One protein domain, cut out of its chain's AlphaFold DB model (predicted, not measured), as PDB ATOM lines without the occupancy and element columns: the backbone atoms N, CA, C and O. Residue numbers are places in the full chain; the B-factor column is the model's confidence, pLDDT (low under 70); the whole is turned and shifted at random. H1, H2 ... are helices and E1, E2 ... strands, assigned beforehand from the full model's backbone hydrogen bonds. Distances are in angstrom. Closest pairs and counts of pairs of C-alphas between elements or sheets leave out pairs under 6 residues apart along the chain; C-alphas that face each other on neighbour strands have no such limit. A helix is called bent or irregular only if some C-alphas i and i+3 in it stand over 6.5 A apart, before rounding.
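What this domain is: This is residues 3 to 99 of the 104 residues of an uncharacterized protein of Gemmatimonadetes bacterium (UniProt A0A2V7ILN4). A small three-stranded sheet has the long helix H3 over one face, running along its strands; H2 sits beside the edge strand E3, and H1 crosses both H2 and H3 away from the sheet. The sheet's other face is bare, and residues 93 to 99 stick out. The 97 printed residues hold three named helices and three strands, H1 H2 E1 E2 E3 H3, of mixed class; the antiparallel sheet runs E1 E2 E3. The whole is compact, radius of gyration of the C-alphas 13.3 A, yet elongated, spanning 47 by 26 by 21 A.

How they stand to each other: H1, residues 3 to 18, touches H2, residues 25 to 37, at a steep tilt of 63 degrees; the closest C-alphas are Arg 9 and Leu 28, 5.9 A. E1, residues 44 to 50, E2, residues 58 to 64, and E3, residues 70 to 74, form a meander of two hairpins, each strand antiparallel to the one before; N 47 and O 61 are 2.8 A apart, N 62 and O 72 2.8 A, within hydrogen-bond range. H2 is at the sheet's level, the C-alphas of Ser 34 and Val 71 closest at 5.2 A. H3, residues 77 to 98, lies over E2 at a height of 8.5 A over the sheet, only just not over E3, with 2 C-alphas there. H3 touches H1 with residues 82 to 90 alone, C-alphas of Leu 15 and Ala 86 closest at 5.1 A. Every O i to N i+4 pair is within hydrogen-bond range in H1 and H3, 7 of 9 in H2.

Where its parts are: H1 begins at C-alpha 3 (5.001, -4.172, 26.566) and is 22.9 A long. H2 is 19.2 A, only just irregular: C-alphas 33 and 36 are 6.6 A apart. H3, 31.6 A, ends at C-alpha 98 (4.751, 7.898, 39.836).

The domain as a whole: The C-alphas of Ala 55 and Asp 99 are farthest apart, 48.0 A. The printed part has no cut and no long link. Residues 3 to 6, 52 to 56 and 97 to 99 have pLDDT under 70.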
ATOM      1  N   ALA A   3       5.639  -3.966  25.261       50.16
ATOM      2  CA  ALA A   3       5.001  -4.172  26.566       50.16
ATOM      3  C   ALA A   3       4.131  -2.969  26.979       50.16
ATOM      4  O   ALA A   3       2.934  -3.126  27.167       50.16
ATOM      5  N   VAL A   4       4.678  -1.748  26.931       55.16
ATOM      6  CA  VAL A   4       3.956  -0.508  27.292       55.16
ATOM      7  C   VAL A   4       2.675  -0.257  26.480       55.16
ATOM      8  O   VAL A   4       1.697   0.259  27.014       55.16
ATOM      9  N   ALA A   5       2.633  -0.665  25.207       60.06
ATOM     10  CA  ALA A   5       1.428  -0.560  24.379       60.06
ATOM     11  C   ALA A   5       0.405  -1.679  24.668       60.06
ATOM     12  O   ALA A   5      -0.789  -1.516  24.415       60.06
ATOM     13  N   GLY A   6       0.856  -2.832  25.171       65.62
ATOM     14  CA  GLY A   6      -0.009  -3.919  25.635       65.62
ATOM     15  C   GLY A   6      -0.735  -3.563  26.932       65.62
ATOM     16  O   GLY A   6      -1.954  -3.730  27.011       65.62
ATOM     17  N   ASP A   7      -0.008  -3.000  27.898       81.25
ATOM     18  CA  ASP A   7      -0.568  -2.513  29.163       81.25
ATOM     19  C   ASP A   7      -1.580  -1.381  28.930       81.25
ATOM     20  O   ASP A   7      -2.721  -1.480  29.383       81.25
ATOM     21  N   PHE A   8      -1.227  -0.381  28.108       83.44
ATOM     22  CA  PHE A   8      -2.132   0.718  27.747       83.44
ATOM     23  C   PHE A   8      -3.460   0.217  27.164       83.44
ATOM     24  O   PHE A   8      -4.527   0.616  27.627       83.44
ATOM     25  N   ARG A   9      -3.419  -0.688  26.172       87.25
ATOM     26  CA  ARG A   9      -4.637  -1.218  25.531       87.25
ATOM     27  C   ARG A   9      -5.518  -1.981  26.514       87.25
ATOM     28  O   ARG A   9      -6.735  -1.829  26.475       87.25
ATOM     29  N   THR A  10      -4.911  -2.778  27.389       88.19
ATOM     30  CA  THR A  10      -5.639  -3.599  28.365       88.19
ATOM     31  C   THR A  10      -6.308  -2.726  29.427       88.19
ATOM     32  O   THR A  10      -7.495  -2.892  29.699       88.19
ATOM     33  N   GLN A  11      -5.577  -1.752  29.978       89.38
ATOM     34  CA  GLN A  11      -6.105  -0.831  30.986       89.38
ATOM     35  C   GLN A  11      -7.174   0.099  30.408       89.38
ATOM     36  O   GLN A  11      -8.242   0.252  31.000       89.38
ATOM     37  N   LEU A  12      -6.924   0.677  29.229       88.81
ATOM     38  CA  LEU A  12      -7.892   1.537  28.554       88.81
ATOM     39  C   LEU A  12      -9.183   0.774  28.258       88.81
ATOM     40  O   LEU A  12     -10.265   1.292  28.512       88.81
ATOM     41  N   ARG A  13      -9.083  -0.465  27.763       90.81
ATOM     42  CA  ARG A  13     -10.250  -1.310  27.512       90.81
ATOM     43  C   ARG A  13     -11.084  -1.499  28.782       90.81
ATOM     44  O   ARG A  13     -12.273  -1.200  28.752       90.81
ATOM     45  N   ALA A  14     -10.457  -1.908  29.884       91.19
ATOM     46  CA  ALA A  14     -11.149  -2.112  31.155       91.19
ATOM     47  C   ALA A  14     -11.846  -0.832  31.654       91.19
ATOM     48  O   ALA A  14     -12.986  -0.885  32.112       91.19
ATOM     49  N   LEU A  15     -11.194   0.328  31.523       91.81
ATOM     50  CA  LEU A  15     -11.760   1.619  31.924       91.81
ATOM     51  C   LEU A  15     -12.929   2.047  31.036       91.81
ATOM     52  O   LEU A  15     -13.933   2.543  31.544       91.81
ATOM     53  N   VAL A  16     -12.833   1.846  29.721       90.19
ATOM     54  CA  VAL A  16     -13.919   2.192  28.793       90.19
ATOM     55  C   VAL A  16     -15.127   1.270  28.999       90.19
ATOM     56  O   VAL A  16     -16.257   1.764  29.014       90.19
ATOM     57  N   GLU A  17     -14.899  -0.021  29.270       90.31
ATOM     58  CA  GLU A  17     -15.950  -0.974  29.659       90.31
ATOM     59  C   GLU A  17     -16.640  -0.551  30.965       90.31
ATOM     60  O   GLU A  17     -17.867  -0.610  31.056       90.31
ATOM     61  N   LEU A  18     -15.886  -0.018  31.936       90.19
ATOM     62  CA  LEU A  18     -16.435   0.548  33.174       90.19
ATOM     63  C   LEU A  18     -17.342   1.766  32.921       90.19
ATOM     64  O   LEU A  18     -18.299   1.999  33.653       90.19
ATOM     65  N   GLN A  19     -17.048   2.538  31.872       88.38
ATOM     66  CA  GLN A  19     -17.865   3.668  31.418       88.38
ATOM     67  C   GLN A  19     -19.043   3.237  30.522       88.38
ATOM     68  O   GLN A  19     -19.768   4.092  30.010       88.38
ATOM     69  N   GLY A  20     -19.248   1.930  30.320       86.44
ATOM     70  CA  GLY A  20     -20.357   1.381  29.541       86.44
ATOM     71  C   GLY A  20     -20.169   1.457  28.025       86.44
ATOM     72  O   GLY A  20     -21.141   1.317  27.284       86.44
ATOM     73  N   ALA A  21     -18.943   1.679  27.545       88.00
ATOM     74  CA  ALA A  21     -18.617   1.607  26.127       88.00
ATOM     75  C   ALA A  21     -17.669   0.433  25.858       88.00
ATOM     76  O   ALA A  21     -16.820   0.088  26.669       88.00
ATOM     77  N   VAL A  22     -17.794  -0.180  24.685       88.62
ATOM     78  CA  VAL A  22     -16.874  -1.231  24.240       88.62
ATOM     79  C   VAL A  22     -16.130  -0.708  23.022       88.62
ATOM     80  O   VAL A  22     -16.751  -0.260  22.054       88.62
ATOM     81  N   LEU A  23     -14.800  -0.721  23.086       86.00
ATOM     82  CA  LEU A  23     -13.936  -0.426  21.945       86.00
ATOM     83  C   LEU A  23     -13.510  -1.722  21.272       86.00
ATOM     84  O   LEU A  23     -13.214  -2.720  21.929       86.00
ATOM     85  N   THR A  24     -13.458  -1.691  19.948       88.56
ATOM     86  CA  THR A  24     -12.886  -2.780  19.157       88.56
ATOM     87  C   THR A  24     -11.360  -2.794  19.272       88.56
ATOM     88  O   THR A  24     -10.732  -1.772  19.549       88.56
ATOM     89  N   ASP A  25     -10.736  -3.945  19.013       86.69
ATOM     90  CA  ASP A  25      -9.269  -4.065  19.012       86.69
ATOM     91  C   ASP A  25      -8.600  -3.117  17.996       86.69
ATOM     92  O   ASP A  25      -7.543  -2.546  18.268       86.69
ATOM     93  N   ALA A  26      -9.263  -2.867  16.861       87.44
ATOM     94  CA  ALA A  26      -8.806  -1.912  15.856       87.44
ATOM     95  C   ALA A  26      -8.827  -0.464  16.379       87.44
ATOM     96  O   ALA A  26      -7.868   0.278  16.170       87.44
ATOM     97  N   GLU A  27      -9.887  -0.069  17.096       89.06
ATOM     98  CA  GLU A  27      -9.964   1.244  17.750       89.06
ATOM     99  C   GLU A  27      -8.881   1.390  18.827       89.06
ATOM    100  O   GLU A  27      -8.172   2.396  18.853       89.06
ATOM    101  N   LEU A  28      -8.699   0.372  19.674       88.56
ATOM    102  CA  LEU A  28      -7.669   0.361  20.717       88.56
ATOM    103  C   LEU A  28      -6.252   0.437  20.136       88.56
ATOM    104  O   LEU A  28      -5.402   1.146  20.675       88.56
ATOM    105  N   SER A  29      -5.994  -0.264  19.030       88.25
ATOM    106  CA  SER A  29      -4.704  -0.221  18.339       88.25
ATOM    107  C   SER A  29      -4.436   1.162  17.740       88.25
ATOM    108  O   SER A  29      -3.380   1.735  18.001       88.25
ATOM    109  N   HIS A  30      -5.421   1.764  17.065       87.88
ATOM    110  CA  HIS A  30      -5.301   3.131  16.547       87.88
ATOM    111  C   HIS A  30      -5.035   4.154  17.662       87.88
ATOM    112  O   HIS A  30      -4.224   5.074  17.509       87.88
ATOM    113  N   MET A  31      -5.704   3.996  18.807       88.44
ATOM    114  CA  MET A  31      -5.483   4.847  19.973       88.44
ATOM    115  C   MET A  31      -4.078   4.668  20.546       88.44
ATOM    116  O   MET A  31      -3.438   5.668  20.851       88.44
ATOM    117  N   ALA A  32      -3.564   3.441  20.648       87.06
ATOM    118  CA  ALA A  32      -2.205   3.188  21.127       87.06
ATOM    119  C   ALA A  32      -1.129   3.825  20.225       87.06
ATOM    120  O   ALA A  32      -0.102   4.283  20.722       87.06
ATOM    121  N   GLU A  33      -1.372   3.907  18.915       87.00
ATOM    122  CA  GLU A  33      -0.486   4.598  17.967       87.00
ATOM    123  C   GLU A  33      -0.608   6.130  18.030       87.00
ATOM    124  O   GLU A  33       0.379   6.846  17.831       87.00
ATOM    125  N   SER A  34      -1.810   6.644  18.312       85.31
ATOM    126  CA  SER A  34      -2.109   8.086  18.326       85.31
ATOM    127  C   SER A  34      -1.822   8.750  19.675       85.31
ATOM    128  O   SER A  34      -1.449   9.920  19.723       85.31
ATOM    129  N   TYR A  35      -1.935   8.003  20.775       84.75
ATOM    130  CA  TYR A  35      -1.671   8.460  22.139       84.75
ATOM    131  C   TYR A  35      -0.290   9.124  22.314       84.75
ATOM    132  O   TYR A  35      -0.251  10.267  22.774       84.75
ATOM    133  N   PRO A  36       0.843   8.522  21.884       83.19
ATOM    134  CA  PRO A  36       2.156   9.165  22.006       83.19
ATOM    135  C   PRO A  36       2.306  10.425  21.140       83.19
ATOM    136  O   PRO A  36       3.194  11.236  21.392       83.19
ATOM    137  N   ARG A  37       1.446  10.618  20.129       82.62
ATOM    138  CA  ARG A  37       1.438  11.820  19.276       82.62
ATOM    139  C   ARG A  37       0.693  12.997  19.902       82.62
ATOM    140  O   ARG A  37       0.788  14.113  19.396       82.62
ATOM    141  N   CYS A  38       0.007  12.763  21.020       81.81
ATOM    142  CA  CYS A  38      -0.695  13.772  21.805       81.81
ATOM    143  C   CYS A  38       0.035  14.028  23.142       81.81
ATOM    144  O   CYS A  38      -0.522  13.744  24.210       81.81
ATOM    145  N   PRO A  39       1.286  14.533  23.131       73.19
ATOM    146  CA  PRO A  39       2.004  14.841  24.359       73.19
ATOM    147  C   PRO A  39       1.353  16.029  25.075       73.19
ATOM    148  O   PRO A  39       0.819  16.940  24.445       73.19
ATOM    149  N   GLY A  40       1.400  16.028  26.403       77.00
ATOM    150  CA  GLY A  40       0.862  17.106  27.227       77.00
ATOM    151  C   GLY A  40       0.680  16.670  28.674       77.00
ATOM    152  O   GLY A  40       0.962  15.528  29.021       77.00
ATOM    153  N   LYS A  41       0.218  17.593  29.516       77.00
ATOM    154  CA  LYS A  41      -0.292  17.306  30.872       77.00
ATOM    155  C   LYS A  41      -1.743  17.761  31.046       77.00
ATOM    156  O   LYS A  41      -2.299  17.676  32.132       77.00
ATOM    157  N   GLU A  42      -2.327  18.299  29.981       87.06
ATOM    158  CA  GLU A  42      -3.711  18.747  29.967       87.06
ATOM    159  C   GLU A  42      -4.651  17.542  29.927       87.06
ATOM    160  O   GLU A  42      -4.306  16.485  29.386       87.06
ATOM    161  N   HIS A  43      -5.850  17.739  30.471       88.50
ATOM    162  CA  HIS A  43      -6.914  16.748  30.434       88.50
ATOM    163  C   HIS A  43      -7.391  16.494  29.001       88.50
ATOM    164  O   HIS A  43      -7.362  17.371  28.129       88.50
ATOM    165  N   TRP A  44      -7.870  15.275  28.780       91.88
ATOM    166  CA  TRP A  44      -8.562  14.915  27.552       91.88
ATOM    167  C   TRP A  44      -9.955  15.533  27.546       91.88
ATOM    168  O   TRP A  44     -10.675  15.445  28.545       91.88
ATOM    169  N   ASP A  45     -10.347  16.099  26.410       91.62
ATOM    170  CA  ASP A  45     -11.644  16.735  26.201       91.62
ATOM    171  C   ASP A  45     -12.323  16.246  24.912       91.62
ATOM    172  O   ASP A  45     -11.663  15.771  23.985       91.62
ATOM    173  N   VAL A  46     -13.657  16.334  24.860       91.44
ATOM    174  CA  VAL A  46     -14.452  15.960  23.681       91.44
ATOM    175  C   VAL A  46     -14.876  17.213  22.933       91.44
ATOM    176  O   VAL A  46     -15.743  17.959  23.386       91.44
ATOM    177  N   ARG A  47     -14.358  17.371  21.717       90.06
ATOM    178  CA  ARG A  47     -14.723  18.465  20.819       90.06
ATOM    179  C   ARG A  47     -15.648  17.978  19.714       90.06
ATOM    180  O   ARG A  47     -15.403  16.954  19.080       90.06
ATOM    181  N   GLU A  48     -16.719  18.728  19.493       89.69
ATOM    182  CA  GLU A  48     -17.666  18.498  18.405       89.69
ATOM    183  C   GLU A  48     -17.176  19.190  17.127       89.69
ATOM    184  O   GLU A  48     -16.829  20.370  17.138       89.69
ATOM    185  N   TYR A  49     -17.179  18.451  16.022       85.38
ATOM    186  CA  TYR A  49     -16.842  18.927  14.689       85.38
ATOM    187  C   TYR A  49     -17.997  18.651  13.727       85.38
ATOM    188  O   TYR A  49     -18.627  17.592  13.763       85.38
ATOM    189  N   ALA A  50     -18.263  19.599  12.829       82.00
ATOM    190  CA  ALA A  50     -19.208  19.391  11.740       82.00
ATOM    191  C   ALA A  50     -18.587  18.477  10.675       82.00
ATOM    192  O   ALA A  50     -17.472  18.721  10.207       82.00
ATOM    193  N   ARG A  51     -19.304  17.426  10.265       75.44
ATOM    194  CA  ARG A  51     -18.859  16.531   9.195       75.44
ATOM    195  C   ARG A  51     -19.311  17.086   7.846       75.44
ATOM    196  O   ARG A  51     -20.500  17.273   7.616       75.44
ATOM    197  N   ALA A  52     -18.365  17.298   6.932       65.56
ATOM    198  CA  ALA A  52     -18.641  17.901   5.623       65.56
ATOM    199  C   ALA A  52     -19.578  17.062   4.725       65.56
ATOM    200  O   ALA A  52     -20.174  17.590   3.794       65.56
ATOM    201  N   SER A  53     -19.712  15.759   4.988       63.12
ATOM    202  CA  SER A  53     -20.349  14.809   4.064       63.12
ATOM    203  C   SER A  53     -21.850  14.589   4.276       63.12
ATOM    204  O   SER A  53     -22.479  13.923   3.458       63.12
ATOM    205  N   THR A  54     -22.451  15.077   5.366       59.59
ATOM    206  CA  THR A  54     -23.890  14.875   5.611       59.59
ATOM    207  C   THR A  54     -24.435  16.019   6.451       59.59
ATOM    208  O   THR A  54     -23.925  16.281   7.540       59.59
ATOM    209  N   ALA A  55     -25.466  16.704   5.953       56.47
ATOM    210  CA  ALA A  55     -26.103  17.813   6.656       56.47
ATOM    211  C   ALA A  55     -26.535  17.373   8.068       56.47
ATOM    212  O   ALA A  55     -27.387  16.504   8.222       56.47
ATOM    213  N   GLY A  56     -25.903  17.946   9.096       62.88
ATOM    214  CA  GLY A  56     -26.200  17.653  10.502       62.88
ATOM    215  C   GLY A  56     -25.405  16.506  11.138       62.88
ATOM    216  O   GLY A  56     -25.558  16.284  12.339       62.88
ATOM    217  N   ALA A  57     -24.530  15.807  10.403       71.19
ATOM    218  CA  ALA A  57     -23.658  14.800  11.007       71.19
ATOM    219  C   ALA A  57     -22.551  15.470  11.834       71.19
ATOM    220  O   ALA A  57     -21.748  16.256  11.323       71.19
ATOM    221  N   ARG A  58     -22.515  15.142  13.126       84.75
ATOM    222  CA  ARG A  58     -21.509  15.604  14.086       84.75
ATOM    223  C   ARG A  58     -20.484  14.504  14.307       84.75
ATOM    224  O   ARG A  58     -20.836  13.331  14.413       84.75
ATOM    225  N   GLU A  59     -19.223  14.889  14.370       89.38
ATOM    226  CA  GLU A  59     -18.123  14.017  14.751       89.38
ATOM    227  C   GLU A  59     -17.542  14.520  16.068       89.38
ATOM    228  O   GLU A  59     -17.179  15.685  16.204       89.38
ATOM    229  N   TYR A  60     -17.475  13.637  17.051       91.44
ATOM    230  CA  TYR A  60     -16.937  13.910  18.370       91.44
ATOM    231  C   TYR A  60     -15.522  13.363  18.428       91.44
ATOM    232  O   TYR A  60     -15.299  12.160  18.275       91.44
ATOM    233  N   ARG A  61     -14.565  14.260  18.633       91.81
ATOM    234  CA  ARG A  61     -13.146  13.930  18.688       91.81
ATOM    235  C   ARG A  61     -12.618  14.151  20.089       91.81
ATOM    236  O   ARG A  61     -12.894  15.184  20.695       91.81
ATOM    237  N   VAL A  62     -11.862  13.185  20.587       92.12
ATOM    238  CA  VAL A  62     -11.167  13.283  21.865       92.12
ATOM    239  C   VAL A  62      -9.796  13.876  21.594       92.12
ATOM    240  O   VAL A  62      -8.977  13.258  20.914       92.12
ATOM    241  N   VAL A  63      -9.566  15.081  22.097       91.19
ATOM    242  CA  VAL A  63      -8.304  15.810  21.951       91.19
ATOM    243  C   VAL A  63      -7.712  16.097  23.318       91.19
ATOM    244  O   VAL A  63      -8.407  16.062  24.333       91.19
ATOM    245  N   ARG A  64      -6.422  16.404  23.345       89.50
ATOM    246  CA  ARG A  64      -5.740  16.813  24.565       89.50
ATOM    247  C   ARG A  64      -5.654  18.330  24.637       89.50
ATOM    248  O   ARG A  64      -5.016  18.922  23.767       89.50
ATOM    249  N   GLY A  65      -6.279  18.945  25.640       81.94
ATOM    250  CA  GLY A  65      -6.266  20.400  25.807       81.94
ATOM    251  C   GLY A  65      -6.620  21.158  24.522       81.94
ATOM    252  O   GLY A  65      -7.635  20.888  23.877       81.94
ATOM    253  N   SER A  66      -5.744  22.080  24.113       74.19
ATOM    254  CA  SER A  66      -5.901  22.859  22.869       74.19
ATOM    255  C   SER A  66      -5.326  22.182  21.615       74.19
ATOM    256  O   SER A  66      -5.243  22.812  20.559       74.19
ATOM    257  N   SER A  67      -4.916  20.913  21.702       77.50
ATOM    258  CA  SER A  67      -4.300  20.198  20.586       77.50
ATOM    259  C   SER A  67      -5.261  20.027  19.407       77.50
ATOM    260  O   SER A  67      -6.467  19.817  19.559       77.50
ATOM    261  N   VAL A  68      -4.692  20.102  18.203       76.81
ATOM    262  CA  VAL A  68      -5.384  19.809  16.939       76.81
ATOM    263  C   VAL A  68      -5.384  18.317  16.605       76.81
ATOM    264  O   VAL A  68      -6.112  17.899  15.710       76.81
ATOM    265  N   GLN A  69      -4.567  17.524  17.304       84.75
ATOM    266  CA  GLN A  69      -4.510  16.077  17.130       84.75
ATOM    267  C   GLN A  69      -5.545  15.398  18.025       84.75
ATOM    268  O   GLN A  69      -5.581  15.625  19.237       84.75
ATOM    269  N   ASP A  70      -6.373  14.558  17.411       89.00
ATOM    270  CA  ASP A  70      -7.306  13.683  18.103       89.00
ATOM    271  C   ASP A  70      -6.728  12.277  18.292       89.00
ATOM    272  O   ASP A  70      -6.068  11.727  17.413       89.00
ATOM    273  N   VAL A  71      -6.980  11.692  19.464       89.81
ATOM    274  CA  VAL A  71      -6.612  10.298  19.767       89.81
ATOM    275  C   VAL A  71      -7.725   9.328  19.377       89.81
ATOM    276  O   VAL A  71      -7.477   8.160  19.079       89.81
ATOM    277  N   TYR A  72      -8.965   9.817  19.379       90.38
ATOM    278  CA  TYR A  72     -10.161   9.042  19.093       90.38
ATOM    279  C   TYR A  72     -11.218   9.919  18.426       90.38
ATOM    280  O   TYR A  72     -11.393  11.081  18.793       90.38
ATOM    281  N   ARG A  73     -11.969   9.338  17.489       90.62
ATOM    282  CA  ARG A  73     -13.081   9.987  16.787       90.62
ATOM    283  C   ARG A  73     -14.279   9.050  16.734       90.62
ATOM    284  O   ARG A  73     -14.126   7.863  16.460       90.62
ATOM    285  N   SER A  74     -15.472   9.583  16.960       88.81
ATOM    286  CA  SER A  74     -16.718   8.830  16.837       88.81
ATOM    287  C   SER A  74     -17.872   9.742  16.446       88.81
ATOM    288  O   SER A  74     -17.875  10.929  16.751       88.81
ATOM    289  N   VAL A  75     -18.886   9.186  15.790       87.88
ATOM    290  CA  VAL A  75     -20.156   9.889  15.543       87.88
ATOM    291  C   VAL A  75     -21.064   9.879  16.777       87.88
ATOM    292  O   VAL A  75     -22.034  10.629  16.849       87.88
ATOM    293  N   GLU A  76     -20.733   9.066  17.783       88.19
ATOM    294  CA  GLU A  76     -21.486   8.945  19.026       88.19
ATOM    295  C   GLU A  76     -20.795   9.705  20.159       88.19
ATOM    296  O   GLU A  76     -19.713   9.331  20.625       88.19
ATOM    297  N   ARG A  77     -21.465  10.746  20.666       89.19
ATOM    298  CA  ARG A  77     -20.956  11.561  21.779       89.19
ATOM    299  C   ARG A  77     -20.676  10.733  23.028       89.19
ATOM    300  O   ARG A  77     -19.708  11.000  23.735       89.19
ATOM    301  N   VAL A  78     -21.522   9.739  23.299       90.25
ATOM    302  CA  VAL A  78     -21.410   8.875  24.481       90.25
ATOM    303  C   VAL A  78     -20.114   8.068  24.433       90.25
ATOM    304  O   VAL A  78     -19.369   8.084  25.407       90.25
ATOM    305  N   ARG A  79     -19.773   7.469  23.280       90.75
ATOM    306  CA  ARG A  79     -18.505   6.737  23.110       90.75
ATOM    307  C   ARG A  79     -17.301   7.663  23.287       90.75
ATOM    308  O   ARG A  79     -16.397   7.339  24.046       90.75
ATOM    309  N   ALA A  80     -17.316   8.849  22.672       91.94
ATOM    310  CA  ALA A  80     -16.238   9.826  22.852       91.94
ATOM    311  C   ALA A  80     -16.097  10.288  24.318       91.94
ATOM    312  O   ALA A  80     -14.986  10.442  24.815       91.94
ATOM    313  N   THR A  81     -17.213  10.457  25.031       92.31
ATOM    314  CA  THR A  81     -17.221  10.846  26.451       92.31
ATOM    315  C   THR A  81     -16.661   9.739  27.343       92.31
ATOM    316  O   THR A  81     -15.848  10.028  28.217       92.31
ATOM    317  N   ALA A  82     -17.039   8.482  27.095       93.44
ATOM    318  CA  ALA A  82     -16.493   7.326  27.802       93.44
ATOM    319  C   ALA A  82     -14.974   7.225  27.607       93.44
ATOM    320  O   ALA A  82     -14.233   7.091  28.579       93.44
ATOM    321  N   VAL A  83     -14.500   7.388  26.366       92.31
ATOM    322  CA  VAL A  83     -13.066   7.392  26.038       92.31
ATOM    323  C   VAL A  83     -12.331   8.539  26.726       92.31
ATOM    324  O   VAL A  83     -11.286   8.318  27.331       92.31
ATOM    325  N   ARG A  84     -12.886   9.754  26.689       93.75
ATOM    326  CA  ARG A  84     -12.338  10.912  27.402       93.75
ATOM    327  C   ARG A  84     -12.188  10.625  28.895       93.75
ATOM    328  O   ARG A  84     -11.132  10.895  29.458       93.75
ATOM    329  N   THR A  85     -13.227  10.106  29.549       93.88
ATOM    330  CA  THR A  85     -13.159   9.771  30.979       93.88
ATOM    331  C   THR A  85     -12.099   8.701  31.239       93.88
ATOM    332  O   THR A  85     -11.239   8.909  32.086       93.88
ATOM    333  N   ALA A  86     -12.099   7.615  30.464       93.31
ATOM    334  CA  ALA A  86     -11.142   6.524  30.621       93.31
ATOM    335  C   ALA A  86      -9.682   6.974  30.448       93.31
ATOM    336  O   ALA A  86      -8.823   6.549  31.212       93.31
ATOM    337  N   LEU A  87      -9.391   7.854  29.487       91.38
ATOM    338  CA  LEU A  87      -8.040   8.385  29.285       91.38
ATOM    339  C   LEU A  87      -7.577   9.266  30.450       91.38
ATOM    340  O   LEU A  87      -6.438   9.138  30.888       91.38
ATOM    341  N   ASN A  88      -8.452  10.131  30.972       91.75
ATOM    342  CA  ASN A  88      -8.119  10.942  32.145       91.75
ATOM    343  C   ASN A  88      -7.881  10.068  33.386       91.75
ATOM    344  O   ASN A  88      -6.928  10.312  34.120       91.75
ATOM    345  N   ASP A  89      -8.699   9.033  33.598       91.56
ATOM    346  CA  ASP A  89      -8.546   8.101  34.722       91.56
ATOM    347  C   ASP A  89      -7.245   7.290  34.609       91.56
ATOM    348  O   ASP A  89      -6.486   7.165  35.568       91.56
ATOM    349  N   LEU A  90      -6.918   6.823  33.399       89.75
ATOM    350  CA  LEU A  90      -5.668   6.128  33.111       89.75
ATOM    351  C   LEU A  90      -4.440   6.998  33.418       89.75
ATOM    352  O   LEU A  90      -3.461   6.512  33.986       89.75
ATOM    353  N   GLU A  91      -4.456   8.274  33.037       87.12
ATOM    354  CA  GLU A  91      -3.358   9.198  33.347       87.12
ATOM    355  C   GLU A  91      -3.311   9.579  34.825       87.12
ATOM    356  O   GLU A  91      -2.225   9.657  35.394       87.12
ATOM    357  N   PHE A  92      -4.463   9.729  35.477       86.44
ATOM    358  CA  PHE A  92      -4.532   9.931  36.918       86.44
ATOM    359  C   PHE A  92      -3.889   8.760  37.678       86.44
ATOM    360  O   PHE A  92      -3.040   8.980  38.542       86.44
ATOM    361  N   GLN A  93      -4.207   7.517  37.303       84.75
ATOM    362  CA  GLN A  93      -3.606   6.313  37.886       84.75
ATOM    363  C   GLN A  93      -2.095   6.225  37.625       84.75
ATOM    364  O   GLN A  93      -1.333   5.840  38.512       84.75
ATOM    365  N   GLN A  94      -1.638   6.589  36.423       81.75
ATOM    366  CA  GLN A  94      -0.209   6.613  36.096       81.75
ATOM    367  C   GLN A  94       0.546   7.681  36.897       81.75
ATOM    368  O   GLN A  94       1.627   7.401  37.418       81.75
ATOM    369  N   ASN A  95      -0.030   8.874  37.053       77.88
ATOM    370  CA  ASN A  95       0.563   9.938  37.857       77.88
ATOM    371  C   ASN A  95       0.607   9.558  39.342       77.88
ATOM    372  O   ASN A  95       1.659   9.694  39.958       77.88
ATOM    373  N   ALA A  96      -0.480   9.006  39.889       75.00
ATOM    374  CA  ALA A  96      -0.536   8.533  41.274       75.00
ATOM    375  C   ALA A  96       0.476   7.411  41.563       75.00
ATOM    376  O   ALA A  96       1.000   7.309  42.665       75.00
ATOM    377  N   ARG A  97       0.794   6.572  40.570       67.00
ATOM    378  CA  ARG A  97       1.838   5.544  40.695       67.00
ATOM    379  C   ARG A  97       3.256   6.120  40.679       67.00
ATOM    380  O   ARG A  97       4.176   5.481  41.182       67.00
ATOM    381  N   THR A  98       3.436   7.277  40.049       61.19
ATOM    382  CA  THR A  98       4.751   7.898  39.836       61.19
ATOM    383  C   THR A  98       5.108   8.900  40.938       61.19
ATOM    384  O   THR A  98       6.277   9.250  41.068       61.19
ATOM    385  N   ASP A  99       4.138   9.314  41.754       51.09
ATOM    386  CA  ASP A  99       4.331  10.155  42.936       51.09
ATOM    387  C   ASP A  99       4.234   9.295  44.213       51.09
ATOM    388  O   ASP A  99       3.147   9.124  44.767       51.09
TER     389      ASP A  99